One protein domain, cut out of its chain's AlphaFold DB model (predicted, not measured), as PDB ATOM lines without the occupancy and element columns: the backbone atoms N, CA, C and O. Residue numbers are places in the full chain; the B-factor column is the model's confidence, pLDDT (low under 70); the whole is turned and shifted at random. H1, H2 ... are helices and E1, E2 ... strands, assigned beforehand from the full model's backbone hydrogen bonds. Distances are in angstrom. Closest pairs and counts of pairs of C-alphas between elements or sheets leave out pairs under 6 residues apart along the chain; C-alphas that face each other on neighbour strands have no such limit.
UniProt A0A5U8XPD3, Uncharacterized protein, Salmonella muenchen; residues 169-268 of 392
ATOM      1  N   ARG A 169     -40.263 -25.002   4.100       91.81
ATOM      2  CA  ARG A 169     -41.462 -24.180   3.887       91.81
ATOM      3  C   ARG A 169     -42.302 -24.739   2.748       91.81
ATOM      4  O   ARG A 169     -41.754 -25.278   1.786       91.81
ATOM      5  N   VAL A 170     -43.617 -24.649   2.886       92.12
ATOM      6  CA  VAL A 170     -44.591 -24.975   1.843       92.12
ATOM      7  C   VAL A 170     -45.722 -23.959   1.892       92.12
ATOM      8  O   VAL A 170     -46.141 -23.544   2.970       92.12
ATOM      9  N   GLU A 171     -46.197 -23.561   0.720       95.50
ATOM     10  CA  GLU A 171     -47.377 -22.715   0.585       95.50
ATOM     11  C   GLU A 171     -48.645 -23.559   0.708       95.50
ATOM     12  O   GLU A 171     -48.715 -24.680   0.189       95.50
ATOM     13  N   ALA A 172     -49.637 -23.028   1.415       95.12
ATOM     14  CA  ALA A 172     -50.915 -23.682   1.639       95.12
ATOM     15  C   ALA A 172     -52.058 -22.664   1.736       95.12
ATOM     16  O   ALA A 172     -51.835 -21.470   1.927       95.12
ATOM     17  N   THR A 173     -53.287 -23.155   1.633       95.38
ATOM     18  CA  THR A 173     -54.511 -22.402   1.925       95.38
ATOM     19  C   THR A 173     -55.160 -22.980   3.173       95.38
ATOM     20  O   THR A 173     -55.271 -24.204   3.288       95.38
ATOM     21  N   ILE A 174     -55.597 -22.128   4.101       95.12
ATOM     22  CA  ILE A 174     -56.378 -22.573   5.262       95.12
ATOM     23  C   ILE A 174     -57.788 -22.929   4.796       95.12
ATOM     24  O   ILE A 174     -58.474 -22.098   4.210       95.12
ATOM     25  N   LEU A 175     -58.224 -24.154   5.065       93.19
ATOM     26  CA  LEU A 175     -59.582 -24.621   4.790       93.19
ATOM     27  C   LEU A 175     -60.512 -24.387   5.981       93.19
ATOM     28  O   LEU A 175     -61.664 -24.011   5.793       93.19
ATOM     29  N   SER A 176     -60.010 -24.632   7.193       93.50
ATOM     30  CA  SER A 176     -60.803 -24.590   8.419       93.50
ATOM     31  C   SER A 176     -59.941 -24.277   9.645       93.50
ATOM     32  O   SER A 176     -58.715 -24.443   9.622       93.50
ATOM     33  N   TYR A 177     -60.595 -23.840  10.717       92.62
ATOM     34  CA  TYR A 177     -60.015 -23.539  12.020       92.62
ATOM     35  C   TYR A 177     -60.743 -24.352  13.092       92.62
ATOM     36  O   TYR A 177     -61.964 -24.270  13.194       92.62
ATOM     37  N   THR A 178     -59.984 -25.101  13.891       91.69
ATOM     38  CA  THR A 178     -60.493 -26.012  14.926       91.69
ATOM     39  C   THR A 178     -59.760 -25.771  16.244       91.69
ATOM     40  O   THR A 178     -58.687 -25.157  16.255       91.69
ATOM     41  N   ASP A 179     -60.265 -26.333  17.339       89.50
ATOM     42  CA  ASP A 179     -59.612 -26.255  18.654       89.50
ATOM     43  C   ASP A 179     -58.234 -26.942  18.688       89.50
ATOM     44  O   ASP A 179     -57.393 -26.618  19.529       89.50
ATOM     45  N   TYR A 180     -57.964 -27.838  17.731       88.69
ATOM     46  CA  TYR A 180     -56.685 -28.538  17.554       88.69
ATOM     47  C   TYR A 180     -55.773 -27.886  16.503       88.69
ATOM     48  O   TYR A 180     -54.693 -28.407  16.197       88.69
ATOM     49  N   GLY A 181     -56.198 -26.756  15.932       91.50
ATOM     50  CA  GLY A 181     -55.438 -25.942  14.992       91.50
ATOM     51  C   GLY A 181     -56.053 -25.832  13.601       91.50
ATOM     52  O   GLY A 181     -57.225 -26.133  13.372       91.50
ATOM     53  N   TYR A 182     -55.243 -25.362  12.655       93.38
ATOM     54  CA  TYR A 182     -55.692 -25.091  11.291       93.38
ATOM     55  C   TYR A 182     -55.679 -26.342  10.429       93.38
ATOM     56  O   TYR A 182     -54.705 -27.094  10.441       93.38
ATOM     57  N   ILE A 183     -56.707 -26.516   9.606       92.88
ATOM     58  CA  ILE A 183     -56.687 -27.492   8.521       92.88
ATOM     59  C   ILE A 183     -56.272 -26.774   7.252       92.88
ATOM     60  O   ILE A 183     -56.880 -25.774   6.875       92.88
ATOM     61  N   VAL A 184     -55.221 -27.264   6.601       93.19
ATOM     62  CA  VAL A 184     -54.633 -26.597   5.437       93.19
ATOM     63  C   VAL A 184     -54.526 -27.543   4.255       93.19
ATOM     64  O   VAL A 184     -54.316 -28.741   4.436       93.19
ATOM     65  N   ARG A 185     -54.612 -26.986   3.045       92.12
ATOM     66  CA  ARG A 185     -54.337 -27.674   1.780       92.12
ATOM     67  C   ARG A 185     -53.084 -27.097   1.143       92.12
ATOM     68  O   ARG A 185     -53.047 -25.904   0.847       92.12
ATOM     69  N   THR A 186     -52.062 -27.917   0.926       91.19
ATOM     70  CA  THR A 186     -50.824 -27.470   0.272       91.19
ATOM     71  C   THR A 186     -51.048 -27.146  -1.199       91.19
ATOM     72  O   THR A 186     -51.759 -27.854  -1.902       91.19
ATOM     73  N   SER A 187     -50.392 -26.101  -1.701       89.44
ATOM     74  CA  SER A 187     -50.467 -25.744  -3.121       89.44
ATOM     75  C   SER A 187     -49.767 -26.744  -4.062       89.44
ATOM     76  O   SER A 187     -50.309 -27.002  -5.129       89.44
ATOM     77  N   PRO A 188     -48.588 -27.324  -3.733       85.69
ATOM     78  CA  PRO A 188     -47.866 -28.175  -4.689       85.69
ATOM     79  C   PRO A 188     -48.482 -29.555  -4.938       85.69
ATOM     80  O   PRO A 188     -48.250 -30.136  -5.992       85.69
ATOM     81  N   ASP A 189     -49.180 -30.121  -3.954       82.19
ATOM     82  CA  ASP A 189     -49.652 -31.511  -4.002       82.19
ATOM     83  C   ASP A 189     -51.042 -31.722  -3.396       82.19
ATOM     84  O   ASP A 189     -51.448 -32.867  -3.200       82.19
ATOM     85  N   ASN A 190     -51.765 -30.634  -3.099       84.56
ATOM     86  CA  ASN A 190     -53.120 -30.647  -2.543       84.56
ATOM     87  C   ASN A 190     -53.262 -31.509  -1.274       84.56
ATOM     88  O   ASN A 190     -54.350 -31.985  -0.956       84.56
ATOM     89  N   ALA A 191     -52.172 -31.711  -0.531       84.69
ATOM     90  CA  ALA A 191     -52.181 -32.492   0.692       84.69
ATOM     91  C   ALA A 191     -52.937 -31.732   1.782       84.69
ATOM     92  O   ALA A 191     -52.655 -30.558   2.037       84.69
ATOM     93  N   ILE A 192     -53.870 -32.424   2.434       87.88
ATOM     94  CA  ILE A 192     -54.666 -31.891   3.537       87.88
ATOM     95  C   ILE A 192     -54.094 -32.416   4.848       87.88
ATOM     96  O   ILE A 192     -53.893 -33.620   5.000       87.88
ATOM     97  N   PHE A 193     -53.788 -31.519   5.781       88.19
ATOM     98  CA  PHE A 193     -53.270 -31.894   7.096       88.19
ATOM     99  C   PHE A 193     -53.553 -30.814   8.143       88.19
ATOM    100  O   PHE A 193     -53.854 -29.662   7.818       88.19
ATOM    101  N   ARG A 194     -53.432 -31.202   9.415       90.19
ATOM    102  CA  ARG A 194     -53.586 -30.313  10.568       90.19
ATOM    103  C   ARG A 194     -52.274 -29.608  10.911       90.19
ATOM    104  O   ARG A 194     -51.221 -30.239  11.006       90.19
ATOM    105  N   VAL A 195     -52.357 -28.312  11.183       91.94
ATOM    106  CA  VAL A 195     -51.275 -27.460  11.682       91.94
ATOM    107  C   VAL A 195     -51.602 -27.066  13.128       91.94
ATOM    108  O   VAL A 195     -52.358 -26.119  13.346       91.94
ATOM    109  N   PRO A 196     -51.039 -27.763  14.133       89.69
ATOM    110  CA  PRO A 196     -51.428 -27.611  15.533       89.69
ATOM    111  C   PRO A 196     -50.714 -26.453  16.239       89.69
ATOM    112  O   PRO A 196     -50.806 -26.322  17.458       89.69
ATOM    113  N   ARG A 197     -49.943 -25.634  15.511       89.38
ATOM    114  CA  ARG A 197     -49.133 -24.556  16.092       89.38
ATOM    115  C   ARG A 197     -49.087 -23.337  15.200       89.38
ATOM    116  O   ARG A 197     -48.969 -23.458  13.979       89.38
ATOM    117  N   ILE A 198     -49.083 -22.175  15.837       89.19
ATOM    118  CA  ILE A 198     -48.983 -20.867  15.194       89.19
ATOM    119  C   ILE A 198     -47.728 -20.139  15.679       89.19
ATOM    120  O   ILE A 198     -47.409 -20.148  16.869       89.19
ATOM    121  N   ALA A 199     -46.986 -19.524  14.759       87.19
ATOM    122  CA  ALA A 199     -45.842 -18.699  15.122       87.19
ATOM    123  C   ALA A 199     -46.321 -17.428  15.836       87.19
ATOM    124  O   ALA A 199     -47.277 -16.789  15.394       87.19
ATOM    125  N   ARG A 200     -45.616 -17.013  16.894       83.00
ATOM    126  CA  ARG A 200     -45.939 -15.828  17.704       83.00
ATOM    127  C   ARG A 200     -46.192 -14.585  16.866       83.00
ATOM    128  O   ARG A 200     -47.164 -13.895  17.115       83.00
ATOM    129  N   ARG A 201     -45.389 -14.343  15.829       81.44
ATOM    130  CA  ARG A 201     -45.581 -13.179  14.954       81.44
ATOM    131  C   ARG A 201     -46.944 -13.143  14.261       81.44
ATOM    132  O   ARG A 201     -47.477 -12.067  14.041       81.44
ATOM    133  N   VAL A 202     -47.504 -14.305  13.916       87.00
ATOM    134  CA  VAL A 202     -48.822 -14.376  13.274       87.00
ATOM    135  C   VAL A 202     -49.896 -14.092  14.317       87.00
ATOM    136  O   VAL A 202     -50.823 -13.345  14.038       87.00
ATOM    137  N   LEU A 203     -49.728 -14.608  15.538       84.19
ATOM    138  CA  LEU A 203     -50.608 -14.278  16.659       84.19
ATOM    139  C   LEU A 203     -50.566 -12.776  16.995       84.19
ATOM    140  O   LEU A 203     -51.606 -12.147  17.168       84.19
ATOM    141  N   ASP A 204     -49.374 -12.183  17.025       83.00
ATOM    142  CA  ASP A 204     -49.191 -10.750  17.248       83.00
ATOM    143  C   ASP A 204     -49.833  -9.930  16.116       83.00
ATOM    144  O   ASP A 204     -50.471  -8.914  16.386       83.00
ATOM    145  N   ALA A 205     -49.720 -10.381  14.860       83.44
ATOM    146  CA  ALA A 205     -50.372  -9.747  13.714       83.44
ATOM    147  C   ALA A 205     -51.905  -9.820  13.803       83.44
ATOM    148  O   ALA A 205     -52.563  -8.804  13.594       83.44
ATOM    149  N   LEU A 206     -52.467 -10.974  14.182       85.94
ATOM    150  CA  LEU A 206     -53.903 -11.145  14.439       85.94
ATOM    151  C   LEU A 206     -54.400 -10.160  15.508       85.94
ATOM    152  O   LEU A 206     -55.345  -9.407  15.273       85.94
ATOM    153  N   ASN A 207     -53.703 -10.106  16.650       83.62
ATOM    154  CA  ASN A 207     -54.042  -9.222  17.766       83.62
ATOM    155  C   ASN A 207     -54.006  -7.741  17.364       83.62
ATOM    156  O   ASN A 207     -54.916  -6.984  17.702       83.62
ATOM    157  N   ARG A 208     -52.976  -7.317  16.617       81.81
ATOM    158  CA  ARG A 208     -52.850  -5.931  16.134       81.81
ATOM    159  C   ARG A 208     -53.944  -5.570  15.133       81.81
ATOM    160  O   ARG A 208     -54.530  -4.498  15.246       81.81
ATOM    161  N   ALA A 209     -54.229  -6.465  14.188       82.38
ATOM    162  CA  ALA A 209     -55.270  -6.279  13.181       82.38
ATOM    163  C   ALA A 209     -56.694  -6.461  13.743       82.38
ATOM    164  O   ALA A 209     -57.662  -6.214  13.028       82.38
ATOM    165  N   ARG A 210     -56.833  -6.845  15.023       83.94
ATOM    166  CA  ARG A 210     -58.113  -7.095  15.711       83.94
ATOM    167  C   ARG A 210     -58.988  -8.120  14.985       83.94
ATOM    168  O   ARG A 210     -60.212  -8.011  14.992       83.94
ATOM    169  N   VAL A 211     -58.347  -9.112  14.380       86.69
ATOM    170  CA  VAL A 211     -59.007 -10.244  13.727       86.69
ATOM    171  C   VAL A 211     -58.723 -11.520  14.503       86.69
ATOM    172  O   VAL A 211     -57.717 -11.652  15.204       86.69
ATOM    173  N   THR A 212     -59.637 -12.469  14.397       86.00
ATOM    174  CA  THR A 212     -59.545 -13.759  15.067       86.00
ATOM    175  C   THR A 212     -58.771 -14.761  14.224       86.00
ATOM    176  O   THR A 212     -58.631 -14.637  13.007       86.00
ATOM    177  N   ALA A 213     -58.308 -15.829  14.869       84.56
ATOM    178  CA  ALA A 213     -57.671 -16.948  14.190       84.56
ATOM    179  C   ALA A 213     -58.558 -17.558  13.081       84.56
ATOM    180  O   ALA A 213     -58.034 -17.980  12.048       84.56
ATOM    181  N   LYS A 214     -59.887 -17.550  13.263       87.50
ATOM    182  CA  LYS A 214     -60.874 -18.064  12.302       87.50
ATOM    183  C   LYS A 214     -60.937 -17.234  11.016       87.50
ATOM    184  O   LYS A 214     -61.166 -17.803   9.952       87.50
ATOM    185  N   ASP A 215     -60.650 -15.936  11.088       87.81
ATOM    186  CA  ASP A 215     -60.702 -15.018   9.940       87.81
ATOM    187  C   ASP A 215     -59.592 -15.283   8.904       87.81
ATOM    188  O   ASP A 215     -59.600 -14.729   7.803       87.81
ATOM    189  N   LEU A 216     -58.644 -16.171   9.222       90.19
ATOM    190  CA  LEU A 216     -57.638 -16.647   8.273       90.19
ATOM    191  C   LEU A 216     -58.129 -17.771   7.356       90.19
ATOM    192  O   LEU A 216     -57.401 -18.156   6.441       90.19
ATOM    193  N   CYS A 217     -59.335 -18.309   7.560       92.50
ATOM    194  CA  CYS A 217     -59.889 -19.315   6.653       92.50
ATOM    195  C   CYS A 217     -60.005 -18.757   5.225       92.50
ATOM    196  O   CYS A 217     -60.430 -17.627   5.009       92.50
ATOM    197  N   GLY A 218     -59.580 -19.547   4.239       90.75
ATOM    198  CA  GLY A 218     -59.467 -19.146   2.835       90.75
ATOM    199  C   GLY A 218     -58.169 -18.410   2.479       90.75
ATOM    200  O   GLY A 218     -57.853 -18.284   1.295       90.75
ATOM    201  N   GLN A 219     -57.373 -17.964   3.456       91.94
ATOM    202  CA  GLN A 219     -56.144 -17.220   3.178       91.94
ATOM    203  C   GLN A 219     -54.972 -18.124   2.790       91.94
ATOM    204  O   GLN A 219     -54.870 -19.289   3.195       91.94
ATOM    205  N   ARG A 220     -54.044 -17.546   2.018       94.50
ATOM    206  CA  ARG A 220     -52.756 -18.160   1.691       94.50
ATOM    207  C   ARG A 220     -51.780 -17.973   2.847       94.50
ATOM    208  O   ARG A 220     -51.598 -16.868   3.359       94.50
ATOM    209  N   VAL A 221     -51.109 -19.055   3.211       94.81
ATOM    210  CA  VAL A 221     -50.172 -19.115   4.330       94.81
ATOM    211  C   VAL A 221     -48.906 -19.871   3.951       94.81
ATOM    212  O   VAL A 221     -48.932 -20.803   3.145       94.81
ATOM    213  N   THR A 222     -47.797 -19.522   4.599       94.75
ATOM    214  CA  THR A 222     -46.586 -20.345   4.572       94.75
ATOM    215  C   THR A 222     -46.574 -21.242   5.801       94.75
ATOM    216  O   THR A 222     -46.552 -20.761   6.937       94.75
ATOM    217  N   ILE A 223     -46.505 -22.552   5.582       93.81
ATOM    218  CA  ILE A 223     -46.314 -23.545   6.637       93.81
ATOM    219  C   ILE A 223     -44.842 -23.934   6.701       93.81
ATOM    220  O   ILE A 223     -44.249 -24.356   5.704       93.81
ATOM    221  N   GLN A 224     -44.248 -23.810   7.884       91.62
ATOM    222  CA  GLN A 224     -42.957 -24.410   8.184       91.62
ATOM    223  C   GLN A 224     -43.145 -25.859   8.625       91.62
ATOM    224  O   GLN A 224     -44.058 -26.168   9.381       91.62
ATOM    225  N   TYR A 225     -42.263 -26.745   8.182       89.31
ATOM    226  CA  TYR A 225     -42.237 -28.152   8.581       89.31
ATOM    227  C   TYR A 225     -40.797 -28.661   8.596       89.31
ATOM    228  O   TYR A 225     -39.906 -28.024   8.027       89.31
ATOM    229  N   THR A 226     -40.550 -29.802   9.237       85.19
ATOM    230  CA  THR A 226     -39.184 -30.343   9.353       85.19
ATOM    231  C   THR A 226     -38.905 -31.430   8.331       85.19
ATOM    232  O   THR A 226     -37.876 -31.426   7.655       85.19
ATOM    233  N   MET A 227     -39.873 -32.318   8.128       81.81
ATOM    234  CA  MET A 227     -39.782 -33.411   7.170       81.81
ATOM    235  C   MET A 227     -41.140 -33.667   6.530       81.81
ATOM    236  O   MET A 227     -42.176 -33.573   7.187       81.81
ATOM    237  N   LYS A 228     -41.116 -33.996   5.240       80.88
ATOM    238  CA  LYS A 228     -42.266 -34.531   4.518       80.88
ATOM    239  C   LYS A 228     -41.984 -35.993   4.222       80.88
ATOM    240  O   LYS A 228     -40.900 -36.300   3.731       80.88
ATOM    241  N   THR A 229     -42.939 -36.858   4.523       73.69
ATOM    242  CA  THR A 229     -42.850 -38.277   4.191       73.69
ATOM    243  C   THR A 229     -43.851 -38.594   3.104       73.69
ATOM    244  O   THR A 229     -45.053 -38.481   3.324       73.69
ATOM    245  N   ASP A 230     -43.354 -38.980   1.936       67.94
ATOM    246  CA  ASP A 230     -44.225 -39.352   0.832       67.94
ATOM    247  C   ASP A 230     -44.947 -40.672   1.145       67.94
ATOM    248  O   ASP A 230     -44.375 -41.614   1.698       67.94
ATOM    249  N   GLY A 231     -46.240 -40.725   0.828       67.19
ATOM    250  CA  GLY A 231     -47.076 -41.909   1.029       67.19
ATOM    251  C   GLY A 231     -48.528 -41.556   1.336       67.19
ATOM    252  O   GLY A 231     -48.859 -40.417   1.660       67.19
ATOM    253  N   LEU A 232     -49.431 -42.516   1.178       68.81
ATOM    254  CA  LEU A 232     -50.834 -42.346   1.553       68.81
ATOM    255  C   LEU A 232     -50.913 -42.457   3.079       68.81
ATOM    256  O   LEU A 232     -50.948 -43.566   3.592       68.81
ATOM    257  N   ARG A 233     -50.817 -41.337   3.799       73.56
ATOM    258  CA  ARG A 233     -50.789 -41.281   5.269       73.56
ATOM    259  C   ARG A 233     -51.779 -40.247   5.775       73.56
ATOM    260  O   ARG A 233     -51.978 -39.233   5.110       73.56
ATOM    261  N   LEU A 234     -52.307 -40.471   6.977       71.56
ATOM    262  CA  LEU A 234     -53.168 -39.510   7.678       71.56
ATOM    263  C   LEU A 234     -52.475 -38.165   7.972       71.56
ATOM    264  O   LEU A 234     -53.138 -37.132   8.031       71.56
ATOM    265  N   SER A 235     -51.148 -38.158   8.127       74.69
ATOM    266  CA  SER A 235     -50.326 -36.944   8.154       74.69
ATOM    267  C   SER A 235     -48.971 -37.212   7.500       74.69
ATOM    268  O   SER A 235     -48.273 -38.165   7.838       74.69
ATOM    269  N   SER A 236     -48.585 -36.375   6.536       76.56
ATOM    270  CA  SER A 236     -47.305 -36.500   5.814       76.56
ATOM    271  C   SER A 236     -46.278 -35.442   6.222       76.56
ATOM    272  O   SER A 236     -45.114 -35.538   5.830       76.56
ATOM    273  N   TYR A 237     -46.689 -34.441   7.005       83.62
ATOM    274  CA  TYR A 237     -45.860 -33.310   7.415       83.62
ATOM    275  C   TYR A 237     -45.502 -33.429   8.896       83.62
ATOM    276  O   TYR A 237     -46.373 -33.400   9.761       83.62
ATOM    277  N   LYS A 238     -44.204 -33.540   9.196       82.94
ATOM    278  CA  LYS A 238     -43.698 -33.579  10.571       82.94
ATOM    279  C   LYS A 238     -43.562 -32.165  11.121       82.94
ATOM    280  O   LYS A 238     -42.996 -31.288  10.462       82.94
ATOM    281  N   SER A 239     -44.025 -31.985  12.356       82.75
ATOM    282  CA  SER A 239     -43.858 -30.749  13.118       82.75
ATOM    283  C   SER A 239     -44.317 -29.487  12.365       82.75
ATOM    284  O   SER A 239     -43.568 -28.506  12.333       82.75
ATOM    285  N   PRO A 240     -45.523 -29.461  11.766       89.38
ATOM    286  CA  PRO A 240     -45.963 -28.282  11.045       89.38
ATOM    287  C   PRO A 240     -46.184 -27.086  11.987       89.38
ATOM    288  O   PRO A 240     -46.520 -27.246  13.166       89.38
ATOM    289  N   LEU A 241     -45.954 -25.891  11.454       91.19
ATOM    290  CA  LEU A 241     -46.081 -24.598  12.119       91.19
ATOM    291  C   LEU A 241     -46.605 -23.584  11.101       91.19
ATOM    292  O   LEU A 241     -45.991 -23.403  10.048       91.19
ATOM    293  N   LEU A 242     -47.701 -22.894  11.415       93.00
ATOM    294  CA  LEU A 242     -48.154 -21.758  10.618       93.00
ATOM    295  C   LEU A 242     -47.145 -20.622  10.813       93.00
ATOM    296  O   LEU A 242     -47.086 -19.999  11.874       93.00
ATOM    297  N   LEU A 243     -46.308 -20.407   9.798       90.31
ATOM    298  CA  LEU A 243     -45.160 -19.513   9.867       90.31
ATOM    299  C   LEU A 243     -45.506 -18.101   9.381       90.31
ATOM    300  O   LEU A 243     -44.973 -17.142   9.940       90.31
ATOM    301  N   ARG A 244     -46.325 -17.964   8.331       90.12
ATOM    302  CA  ARG A 244     -46.776 -16.674   7.766       90.12
ATOM    303  C   ARG A 244     -48.227 -16.744   7.343       90.12
ATOM    304  O   ARG A 244     -48.639 -17.775   6.819       90.12
ATOM    305  N   ALA A 245     -48.925 -15.622   7.462       89.44
ATOM    306  CA  ALA A 245     -50.172 -15.359   6.760       89.44
ATOM    307  C   ALA A 245     -49.954 -14.129   5.873       89.44
ATOM    308  O   ALA A 245     -49.753 -13.036   6.394       89.44
ATOM    309  N   HIS A 246     -49.921 -14.321   4.552       86.44
ATOM    310  CA  HIS A 246     -49.428 -13.290   3.622       86.44
ATOM    311  C   HIS A 246     -50.282 -12.022   3.664       86.44
ATOM    312  O   HIS A 246     -49.750 -10.929   3.813       86.44
ATOM    313  N   ASN A 247     -51.606 -12.175   3.681       80.56
ATOM    314  CA  ASN A 247     -52.528 -11.040   3.691       80.56
ATOM    315  C   ASN A 247     -52.513 -10.261   5.020       80.56
ATOM    316  O   ASN A 247     -52.874  -9.092   5.037       80.56
ATOM    317  N   LEU A 248     -52.100 -10.875   6.140       77.12
ATOM    318  CA  LEU A 248     -51.915 -10.151   7.407       77.12
ATOM    319  C   LEU A 248     -50.645  -9.298   7.406       77.12
ATOM    320  O   LEU A 248     -50.577  -8.291   8.110       77.12
ATOM    321  N   GLU A 249     -49.622  -9.727   6.670       66.12
ATOM    322  CA  GLU A 249     -48.356  -9.006   6.569       66.12
ATOM    323  C   GLU A 249     -48.471  -7.820   5.604       66.12
ATOM    324  O   GLU A 249     -47.916  -6.770   5.895       66.12
ATOM    325  N   GLU A 250     -49.262  -7.930   4.530       59.97
ATOM    326  CA  GLU A 250     -49.563  -6.817   3.606       59.97
ATOM    327  C   GLU A 250     -50.305  -5.647   4.277       59.97
ATOM    328  O   GLU A 250     -50.273  -4.522   3.788       59.97
ATOM    329  N   ILE A 251     -50.935  -5.884   5.431       57.84
ATOM    330  CA  ILE A 251     -51.549  -4.832   6.256       57.84
ATOM    331  C   ILE A 251     -50.472  -3.999   6.993       57.84
ATOM    332  O   ILE A 251     -50.782  -2.936   7.528       57.84
ATOM    333  N   ASN A 252     -49.201  -4.433   7.010       53.09
ATOM    334  CA  ASN A 252     -48.101  -3.776   7.724       53.09
ATOM    335  C   ASN A 252     -46.797  -3.685   6.896       53.09
ATOM    336  O   ASN A 252     -45.973  -4.596   6.915       53.09
ATOM    337  N   ASP A 253     -46.529  -2.516   6.306       45.56
ATOM    338  CA  ASP A 253     -45.223  -2.109   5.739       45.56
ATOM    339  C   ASP A 253     -44.187  -1.727   6.833       45.56
ATOM    340  O   ASP A 253     -43.514  -0.698   6.774       45.56
ATOM    341  N   GLY A 254     -44.066  -2.532   7.894       40.84
ATOM    342  CA  GLY A 254     -43.277  -2.188   9.083       40.84
ATOM    343  C   GLY A 254     -42.303  -3.277   9.519       40.84
ATOM    344  O   GLY A 254     -42.699  -4.206  10.214       40.84
ATOM    345  N   GLU A 255     -41.035  -3.091   9.148       42.06
ATOM    346  CA  GLU A 255     -39.825  -3.794   9.604       42.06
ATOM    347  C   GLU A 255     -39.748  -5.312   9.340       42.06
ATOM    348  O   GLU A 255     -40.371  -6.155   9.992       42.06
ATOM    349  N   GLN A 256     -38.851  -5.669   8.412       43.91
ATOM    350  CA  GLN A 256     -38.233  -6.992   8.312       43.91
ATOM    351  C   GLN A 256     -37.531  -7.327   9.639       43.91
ATOM    352  O   GLN A 256     -36.342  -7.081   9.810       43.91
ATOM    353  N   SER A 257     -38.270  -7.892  10.589       41.44
ATOM    354  CA  SER A 257     -37.671  -8.551  11.746       41.44
ATOM    355  C   SER A 257     -37.154  -9.929  11.332       41.44
ATOM    356  O   SER A 257     -37.806 -10.656  10.570       41.44
ATOM    357  N   ASP A 258     -35.958 -10.265  11.815       45.75
ATOM    358  CA  ASP A 258     -35.332 -11.574  11.658       45.75
ATOM    359  C   ASP A 258     -36.343 -12.701  11.874       45.75
ATOM    360  O   ASP A 258     -37.128 -12.682  12.822       45.75
ATOM    361  N   VAL A 259     -36.335 -13.683  10.967       45.28
ATOM    362  CA  VAL A 259     -37.280 -14.808  10.973       45.28
ATOM    363  C   VAL A 259     -37.220 -15.504  12.338       45.28
ATOM    364  O   VAL A 259     -36.229 -16.189  12.603       45.28
ATOM    365  N   PRO A 260     -38.261 -15.409  13.189       44.16
ATOM    366  CA  PRO A 260     -38.207 -16.029  14.500       44.16
ATOM    367  C   PRO A 260     -38.125 -17.548  14.360       44.16
ATOM    368  O   PRO A 260     -38.802 -18.160  13.525       44.16
ATOM    369  N   SER A 261     -37.286 -18.146  15.200       48.25
ATOM    370  CA  SER A 261     -37.152 -19.590  15.354       48.25
ATOM    371  C   SER A 261     -38.482 -20.248  15.775       48.25
ATOM    372  O   SER A 261     -39.408 -19.606  16.270       48.25
ATOM    373  N   TYR A 262     -38.548 -21.573  15.630       45.75
ATOM    374  CA  TYR A 262     -39.609 -22.472  16.117       45.75
ATOM    375  C   TYR A 262     -39.911 -22.337  17.628       45.75
ATOM    376  O   TYR A 262     -40.869 -22.913  18.134       45.75
ATOM    377  N   GLU A 263     -39.081 -21.593  18.351       51.41
ATOM    378  CA  GLU A 263     -39.092 -21.408  19.802       51.41
ATOM    379  C   GLU A 263     -40.248 -20.556  20.329       51.41
ATOM    380  O   GLU A 263     -40.681 -20.764  21.455       51.41
ATOM    381  N   ASN A 264     -40.803 -19.655  19.515       59.66
ATOM    382  CA  ASN A 264     -41.920 -18.796  19.911       59.66
ATOM    383  C   ASN A 264     -43.211 -19.231  19.205       59.66
ATOM    384  O   ASN A 264     -43.777 -18.478  18.414       59.66
ATOM    385  N   GLN A 265     -43.646 -20.469  19.430       67.81
ATOM    386  CA  GLN A 265     -44.881 -21.012  18.858       67.81
ATOM    387  C   GLN A 265     -45.923 -21.248  19.948       67.81
ATOM    388  O   GLN A 265     -45.600 -21.766  21.016       67.81
ATOM    389  N   TYR A 266     -47.175 -20.914  19.655       72.44
ATOM    390  CA  TYR A 266     -48.296 -21.228  20.529       72.44
ATOM    391  C   TYR A 266     -48.959 -22.514  20.029       72.44
ATOM    392  O   TYR A 266     -49.357 -22.572  18.858       72.44
ATOM    393  N   PRO A 267     -49.020 -23.568  20.858       74.94
ATOM    394  CA  PRO A 267     -49.803 -24.746  20.535       74.94
ATOM    395  C   PRO A 267     -51.297 -24.447  20.683       74.94
ATOM    396  O   PRO A 267     -51.708 -23.715  21.579       74.94
ATOM    397  N   PHE A 268     -52.090 -25.040  19.795       81.31
ATOM    398  CA  PHE A 268     -53.516 -25.271  20.027       81.31
ATOM    399  C   PHE A 268     -53.699 -26.384  21.076       81.31
ATOM    400  O   PHE A 268     -52.710 -26.866  21.639       81.31
TER     401      PHE A 268
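This is residues 169 to 268 of the 392 residues of an uncharacterized protein of Salmonella muenchen (UniProt A0A5U8XPD3). What is the main picture? A small, strongly twisted sheet of five strands folds back on itself, with E3 and E2 facing E5 and E6 across the hinge E1, and its two edges come together in part near Val 195 and Leu 241, like a loosely closed barrel. Three short helices gather at one end of this core, while the long link of residues 226 to 240 reaches out at the other end. What are the parts? The printed part has 100 residues of mixed class, in the order E1 E2 E3 E4 H1 H2 E5 E6 H3 E7; the large sheet runs E3 E2 E1 E5 E6 and the small one E4 E7, both antiparallel. How compact is it? It is compact, with a radius of gyration of the C-alphas of 13.0 A, yet elongated in outline, spanning 41 by 25 by 24 A.

Where are the strands of the large sheet? E1 is residues 169 to 178, 22.1 A long, beginning at C-alpha 169 at (-41.462, -24.180, 3.887), and it bends by 80 degrees at residue 175. E2 is residues 181 to 186, 15.5 A, and E3 is residues 192 to 195, 9.9 A. E5 is residues 220 to 225, 16.1 A, and E6 is residues 241 to 245, 11.4 A. Where is the small sheet? E4 is residues 197 to 199, 6.8 A, and E7 is residues 265 to 267, 6.4 A, ending at C-alpha 267 at (-49.803, -24.746, 20.535). Where are the helices? H1, the longest helix, is residues 200 to 209, 14.1 A, with C-alpha 209 at (-55.270, -6.279, 13.181). H2 is residues 213 to 216, 5.9 A, and H3 is residues 246 to 249, 5.3 A.

How are the strands of the large sheet paired? E1 and E2 form a hairpin, with N 183 and O 176 at 2.9 A, and E2 and E3 form another, with N 195 and O 182 at 2.7 A. E1 and E5 are antiparallel neighbours, with N 172 and O 221 at 2.9 A. E5 and E6 form a hairpin at 153 degrees, with N 222 and O 244 at 2.9 A. How does the sheet close, and where is the small sheet? The closest C-alphas of the edge strands E3 and E6 are those of Val 195 and Leu 241, 5.9 A apart. E3 runs on into E4 at 66 degrees, and the closest C-alphas of E4 and E6, Ile 198 and Leu 242, are 4.7 A apart. E4 and E7 are antiparallel at 156 degrees, with N 266 and O 198 within hydrogen-bond range at 2.9 A. How do the helices stand? H2 is on the large sheet at a height of 6.9 A, over none of its strands; H1 only grazes that sheet with residues 200 to 206, and H3 with residues 246 to 248. H1 and H3 touch, with the closest C-alphas, Ala 205 and Leu 248, 6.5 A apart; H1 and H2 are close but not clearly touching, with Leu 206 and Ala 213 closest at 6.9 A. In H1 every O i to N i+4 pair is within hydrogen-bond range; H2 and H3 are too short for such a pair.

How far does it reach? The two C-alphas farthest apart, Leu 232 and Gly 254, are 41.6 A apart. Is the printed part whole, and which links are long? It has no cut; the links E5 to E6 and H3 to E7 are long, with 15 residues each, and in the first of them residues 227 to 228 pair antiparallel with 237 to 238. Where is confidence low? The mean pLDDT of the printed part is 80.3, and residues 230 to 232 and 249 to 265 are under 70.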